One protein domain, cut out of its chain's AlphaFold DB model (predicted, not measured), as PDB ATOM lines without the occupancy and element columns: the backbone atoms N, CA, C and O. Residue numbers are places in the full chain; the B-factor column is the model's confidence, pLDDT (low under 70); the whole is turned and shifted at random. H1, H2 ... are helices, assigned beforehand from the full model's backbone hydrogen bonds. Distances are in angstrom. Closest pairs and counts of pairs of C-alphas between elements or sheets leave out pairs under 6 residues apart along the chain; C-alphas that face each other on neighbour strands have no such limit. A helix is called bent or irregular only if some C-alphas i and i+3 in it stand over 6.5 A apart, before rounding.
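This is residues 37 to 85 of the 85 residues of an uncharacterized protein of Hypoxylon sp. EC38 (UniProt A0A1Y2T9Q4). The printed part is an open, wide V with no packed core: the long helix H3 makes one limb, the small helix H2 sits near the vertex with the stretch before it, residues 48 to 53, in the other limb, and the helix H1 lies at that limb's far end. No helix touches another, and H1 and H3 reach out to opposite ends of the long axis. The printed part has 49 residues with three named helices in the order H1, H2, H3 and no named strand, and its class is all helix. It is extended, with a radius of gyration of the C-alphas of 16.6 A, and the C-alphas span 51 by 23 by 15 A.

The printed part begins with H1, residues 37 to 47, of which residues 37 to 44 stand free. A short link of six residues leads to H2, residues 54 to 59. H1 and H2 are close but not clearly touching, with 1 pair of C-alphas within 8 A, those of Glu 46 and Leu 54, 7.8 A apart. Their lines stand at a steep tilt of 63 degrees, and they run the same way. A tight link of two residues leads from H2 to H3, residues 62 to 84, and these two meet only through their link. H1 and H3 are apart. Residues 66 to 85, of which 66 to 84 belong to H3, stand free. In H1 every O i to N i+4 pair is within hydrogen-bond range; in H2 1 of 2 and in H3 18 of 19 are.

H1 begins at C-alpha 37, at (169.724, 323.837, 213.024), and measures 15.4 A from first to last C-alpha. H2 runs from Leu 54, with its C-alpha at (175.358, 312.579, 198.827), to Thr 59 and measures 9.4 A. H3, the longest helix with 23 residues, runs from Pro 62 to Leu 84, whose C-alpha is at (202.288, 332.193, 178.663), and measures 33.4 A. No helix is bent or irregular.

The two C-alphas farthest apart are those of Leu 37 and Ser 85, 51.4 A from each other. The printed part has no cut, and Ser 85 is the chain's last residue. Neither link is long. The mean pLDDT of the printed part is 74.4, and that of H3 is 87. The residues under 70 are residues 37 to 38, residues 40 to 41, residues 44 to 60 and residue 85; H2, residues 54 to 59, has a mean pLDDT of 57.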
ATOM      1  N   LEU A  37     168.591 323.271 213.777       66.81
ATOM      2  CA  LEU A  37     169.724 323.837 213.024       66.81
ATOM      3  C   LEU A  37     170.371 322.788 212.120       66.81
ATOM      4  O   LEU A  37     170.776 323.094 210.997       66.81
ATOM      5  N   ARG A  38     170.483 321.550 212.608       68.50
ATOM      6  CA  ARG A  38     170.992 320.422 211.827       68.50
ATOM      7  C   ARG A  38     170.063 320.111 210.657       68.50
ATOM      8  O   ARG A  38     170.563 319.965 209.547       68.50
ATOM      9  N   THR A  39     168.752 320.076 210.881       75.81
ATOM     10  CA  THR A  39     167.749 319.851 209.829       75.81
ATOM     11  C   THR A  39     167.803 320.946 208.769       75.81
ATOM     12  O   THR A  39     167.986 320.632 207.600       75.81
ATOM     13  N   TYR A  40     167.774 322.222 209.170       67.50
ATOM     14  CA  TYR A  40     167.870 323.355 208.240       67.50
ATOM     15  C   TYR A  40     169.150 323.313 207.393       67.50
ATOM     16  O   TYR A  40     169.135 323.579 206.191       67.50
ATOM     17  N   ARG A  41     170.288 322.969 208.013       69.56
ATOM     18  CA  ARG A  41     171.559 322.837 207.290       69.56
ATOM     19  C   ARG A  41     171.518 321.678 206.301       69.56
ATOM     20  O   ARG A  41     171.916 321.883 205.161       69.56
ATOM     21  N   LEU A  42     171.046 320.499 206.712       70.88
ATOM     22  CA  LEU A  42     170.948 319.325 205.837       70.88
ATOM     23  C   LEU A  42     170.022 319.584 204.650       70.88
ATOM     24  O   LEU A  42     170.436 319.392 203.514       70.88
ATOM     25  N   GLU A  43     168.833 320.122 204.902       70.31
ATOM     26  CA  GLU A  43     167.866 320.462 203.860       70.31
ATOM     27  C   GLU A  43     168.459 321.446 202.844       70.31
ATOM     28  O   GLU A  43     168.311 321.276 201.634       70.31
ATOM     29  N   ARG A  44     169.206 322.452 203.313       63.69
ATOM     30  CA  ARG A  44     169.904 323.389 202.430       63.69
ATOM     31  C   ARG A  44     171.029 322.714 201.639       63.69
ATOM     32  O   ARG A  44     171.235 323.068 200.483       63.69
ATOM     33  N   TYR A  45     171.766 321.782 202.241       64.44
ATOM     34  CA  TYR A  45     172.821 321.035 201.551       64.44
ATOM     35  C   TYR A  45     172.278 320.024 200.540       64.44
ATOM     36  O   TYR A  45     172.993 319.733 199.595       64.44
ATOM     37  N   GLU A  46     171.059 319.515 200.711       65.06
ATOM     38  CA  GLU A  46     170.418 318.584 199.771       65.06
ATOM     39  C   GLU A  46     169.683 319.293 198.627       65.06
ATOM     40  O   GLU A  46     169.600 318.749 197.531       65.06
ATOM     41  N   ASN A  47     169.167 320.506 198.865       63.00
ATOM     42  CA  ASN A  47     168.306 321.218 197.913       63.00
ATOM     43  C   ASN A  47     168.951 322.468 197.288       63.00
ATOM     44  O   ASN A  47     168.291 323.213 196.560       63.00
ATOM     45  N   ALA A  48     170.227 322.757 197.566       66.88
ATOM     46  CA  ALA A  48     170.898 323.899 196.947       66.88
ATOM     47  C   ALA A  48     171.087 323.673 195.433       66.88
ATOM     48  O   ALA A  48     171.424 322.560 195.025       66.88
ATOM     49  N   PRO A  49     171.000 324.723 194.595       57.03
ATOM     50  CA  PRO A  49     171.122 324.622 193.132       57.03
ATOM     51  C   PRO A  49     172.486 324.111 192.625       57.03
ATOM     52  O   PRO A  49     172.645 323.878 191.431       57.03
ATOM     53  N   TYR A  50     173.460 323.907 193.519       61.03
ATOM     54  CA  TYR A  50     174.775 323.316 193.235       61.03
ATOM     55  C   TYR A  50     175.129 322.170 194.188       61.03
ATOM     56  O   TYR A  50     176.297 321.802 194.322       61.03
ATOM     57  N   SER A  51     174.141 321.637 194.905       56.66
ATOM     58  CA  SER A  51     174.357 320.473 195.749       56.66
ATOM     59  C   SER A  51     174.482 319.219 194.891       56.66
ATOM     60  O   SER A  51     173.689 318.973 193.986       56.66
ATOM     61  N   VAL A  52     175.518 318.431 195.162       57.34
ATOM     62  CA  VAL A  52     175.646 317.087 194.604       57.34
ATOM     63  C   VAL A  52     174.983 316.146 195.606       57.34
ATOM     64  O   VAL A  52     175.408 316.144 196.765       57.34
ATOM     65  N   PRO A  53     173.972 315.353 195.205       57.25
ATOM     66  CA  PRO A  53     173.344 314.388 196.097       57.25
ATOM     67  C   PRO A  53     174.403 313.497 196.745       57.25
ATOM     68  O   PRO A  53     175.243 312.930 196.044       57.25
ATOM     69  N   LEU A  54     174.361 313.353 198.074       54.69
ATOM     70  CA  LEU A  54     175.358 312.579 198.827       54.69
ATOM     71  C   LEU A  54     175.471 311.127 198.318       54.69
ATOM     72  O   LEU A  54     176.555 310.547 198.331       54.69
ATOM     73  N   ALA A  55     174.372 310.580 197.786       55.97
ATOM     74  CA  ALA A  55     174.314 309.266 197.147       55.97
ATOM     75  C   ALA A  55     175.339 309.096 196.007       55.97
ATOM     76  O   ALA A  55     175.911 308.017 195.867       55.97
ATOM     77  N   ASN A  56     175.654 310.160 195.256       56.00
ATOM     78  CA  ASN A  56     176.642 310.091 194.175       56.00
ATOM     79  C   ASN A  56     178.054 309.783 194.692       56.00
ATOM     80  O   ASN A  56     178.816 309.121 193.994       56.00
ATOM     81  N   PHE A  57     178.398 310.210 195.913       54.44
ATOM     82  CA  PHE A  57     179.698 309.903 196.521       54.44
ATOM     83  C   PHE A  57     179.783 308.469 197.050       54.44
ATOM     84  O   PHE A  57     180.876 307.921 197.114       54.44
ATOM     85  N   GLN A  58     178.657 307.850 197.424       57.03
ATOM     86  CA  GLN A  58     178.643 306.465 197.910       57.03
ATOM     87  C   GLN A  58     178.753 305.440 196.777       57.03
ATOM     88  O   GLN A  58     179.282 304.352 196.989       57.03
ATOM     89  N   THR A  59     178.275 305.777 195.575       61.59
ATOM     90  CA  THR A  59     178.347 304.901 194.394       61.59
ATOM     91  C   THR A  59     179.593 305.110 193.539       61.59
ATOM     92  O   THR A  59     179.906 304.263 192.706       61.59
ATOM     93  N   GLN A  60     180.286 306.241 193.690       64.75
ATOM     94  CA  GLN A  60     181.497 306.526 192.926       64.75
ATOM     95  C   GLN A  60     182.732 306.012 193.658       64.75
ATOM     96  O   GLN A  60     182.978 306.357 194.812       64.75
ATOM     97  N   ASP A  61     183.540 305.216 192.957       73.69
ATOM     98  CA  ASP A  61     184.845 304.806 193.460       73.69
ATOM     99  C   ASP A  61     185.719 306.056 193.691       73.69
ATOM    100  O   ASP A  61     185.931 306.833 192.748       73.69
ATOM    101  N   PRO A  62     186.255 306.281 194.904       72.62
ATOM    102  CA  PRO A  62     187.086 307.446 195.201       72.62
ATOM    103  C   PRO A  62     188.306 307.571 194.273       72.62
ATOM    104  O   PRO A  62     188.756 308.689 194.004       72.62
ATOM    105  N   GLY A  63     188.811 306.455 193.730       77.94
ATOM    106  CA  GLY A  63     189.874 306.453 192.725       77.94
ATOM    107  C   GLY A  63     189.476 307.187 191.442       77.94
ATOM    108  O   GLY A  63     190.237 308.017 190.937       77.94
ATOM    109  N   THR A  64     188.257 306.956 190.952       78.19
ATOM    110  CA  THR A  64     187.728 307.621 189.747       78.19
ATOM    111  C   THR A  64     187.560 309.131 189.930       78.19
ATOM    112  O   THR A  64     187.947 309.903 189.050       78.19
ATOM    113  N   ILE A  65     187.078 309.572 191.097       77.25
ATOM    114  CA  ILE A  65     186.925 310.997 191.428       77.25
ATOM    115  C   ILE A  65     188.297 311.676 191.455       77.25
ATOM    116  O   ILE A  65     188.492 312.741 190.860       77.25
ATOM    117  N   GLN A  66     189.277 311.049 192.110       83.19
ATOM    118  CA  GLN A  66     190.625 311.599 192.205       83.19
ATOM    119  C   GLN A  66     191.315 311.658 190.834       83.19
ATOM    120  O   GLN A  66     192.006 312.636 190.534       83.19
ATOM    121  N   ALA A  67     191.119 310.642 189.990       83.06
ATOM    122  CA  ALA A  67     191.654 310.607 188.632       83.06
ATOM    123  C   ALA A  67     191.053 311.717 187.755       83.06
ATOM    124  O   ALA A  67     191.801 312.459 187.114       83.06
ATOM    125  N   ALA A  68     189.728 311.894 187.785       82.75
ATOM    126  CA  ALA A  68     189.042 312.962 187.060       82.75
ATOM    127  C   ALA A  68     189.507 314.353 187.519       82.75
ATOM    128  O   ALA A  68     189.796 315.223 186.692       82.75
ATOM    129  N   HIS A  69     189.662 314.549 188.831       83.12
ATOM    130  CA  HIS A  69     190.181 315.796 189.384       83.12
ATOM    131  C   HIS A  69     191.614 316.082 188.910       83.12
ATOM    132  O   HIS A  69     191.896 317.175 188.419       83.12
ATOM    133  N   LYS A  70     192.518 315.096 188.989       88.94
ATOM    134  CA  LYS A  70     193.900 315.233 188.498       88.94
ATOM    135  C   LYS A  70     193.944 315.562 187.004       88.94
ATOM    136  O   LYS A  70     194.701 316.444 186.604       88.94
ATOM    137  N   ALA A  71     193.117 314.900 186.192       90.06
ATOM    138  CA  ALA A  71     193.026 315.173 184.760       90.06
ATOM    139  C   ALA A  71     192.589 316.622 184.491       90.06
ATOM    140  O   ALA A  71     193.247 317.322 183.721       90.06
ATOM    141  N   LYS A  72     191.556 317.106 185.192       91.44
ATOM    142  CA  LYS A  72     191.076 318.490 185.079       91.44
ATOM    143  C   LYS A  72     192.157 319.512 185.441       91.44
ATOM    144  O   LYS A  72     192.452 320.389 184.634       91.44
ATOM    145  N   VAL A  73     192.804 319.349 186.596       92.12
ATOM    146  CA  VAL A  73     193.896 320.234 187.042       92.12
ATOM    147  C   VAL A  73     195.043 320.246 186.029       92.12
ATOM    148  O   VAL A  73     195.577 321.303 185.703       92.12
ATOM    149  N   SER A  74     195.403 319.083 185.478       92.56
ATOM    150  CA  SER A  74     196.465 318.990 184.472       92.56
ATOM    151  C   SER A  74     196.111 319.712 183.164       92.56
ATOM    152  O   SER A  74     196.976 320.345 182.559       92.56
ATOM    153  N   ALA A  75     194.845 319.655 182.738       92.06
ATOM    154  CA  ALA A  75     194.367 320.337 181.541       92.06
ATOM    155  C   ALA A  75     194.350 321.861 181.731       92.06
ATOM    156  O   ALA A  75     194.804 322.591 180.853       92.06
ATOM    157  N   GLU A  76     193.897 322.335 182.893       92.38
ATOM    158  CA  GLU A  76     193.902 323.760 183.241       92.38
ATOM    159  C   GLU A  76     195.328 324.317 183.307       92.38
ATOM    160  O   GLU A  76     195.613 325.357 182.713       92.38
ATOM    161  N   LEU A  77     196.257 323.589 183.936       93.06
ATOM    162  CA  LEU A  77     197.673 323.964 183.964       93.06
ATOM    163  C   LEU A  77     198.271 324.061 182.561       93.06
ATOM    164  O   LEU A  77     198.947 325.039 182.249       93.06
ATOM    165  N   ARG A  78     198.001 323.080 181.692       92.88
ATOM    166  CA  ARG A  78     198.464 323.117 180.297       92.88
ATOM    167  C   ARG A  78     197.887 324.306 179.535       92.88
ATOM    168  O   ARG A  78     198.628 324.956 178.808       92.88
ATOM    169  N   ALA A  79     196.606 324.613 179.731       92.06
ATOM    170  CA  ALA A  79     195.950 325.750 179.090       92.06
ATOM    171  C   ALA A  79     196.506 327.105 179.564       92.06
ATOM    172  O   ALA A  79     196.571 328.052 178.783       92.06
ATOM    173  N   ILE A  80     196.913 327.213 180.833       93.12
ATOM    174  CA  ILE A  80     197.592 328.406 181.355       93.12
ATOM    175  C   ILE A  80     198.988 328.518 180.743       93.12
ATOM    176  O   ILE A  80     199.338 329.571 180.217       93.12
ATOM    177  N   LEU A  81     199.767 327.434 180.760       91.19
ATOM    178  CA  LEU A  81     201.123 327.419 180.210       91.19
ATOM    179  C   LEU A  81     201.141 327.764 178.717       91.19
ATOM    180  O   LEU A  81     201.970 328.563 178.301       91.19
ATOM    181  N   SER A  82     200.186 327.255 177.933       88.06
ATOM    182  CA  SER A  82     200.076 327.574 176.502       88.06
ATOM    183  C   SER A  82     199.723 329.034 176.208       88.06
ATOM    184  O   SER A  82     199.845 329.467 175.072       88.06
ATOM    185  N   ARG A  83     199.208 329.782 177.191       87.88
ATOM    186  CA  ARG A  83     198.929 331.223 177.056       87.88
ATOM    187  C   ARG A  83     200.118 332.093 177.468       87.88
ATOM    188  O   ARG A  83     200.093 333.291 177.212       87.88
ATOM    189  N   LEU A  84     201.091 331.511 178.167       87.25
ATOM    190  CA  LEU A  84     202.288 332.193 178.663       87.25
ATOM    191  C   LEU A  84     203.517 331.960 177.769       87.25
ATOM    192  O   LEU A  84     204.501 332.679 177.924       87.25
ATOM    193  N   SER A  85     203.467 330.962 176.881       62.06
ATOM    194  CA  SER A  85     204.431 330.727 175.796       62.06
ATOM    195  C   SER A  85     204.114 331.572 174.571       62.06
ATOM    196  O   SER A  85     205.065 332.119 173.981       62.06
TER     197      SER A  85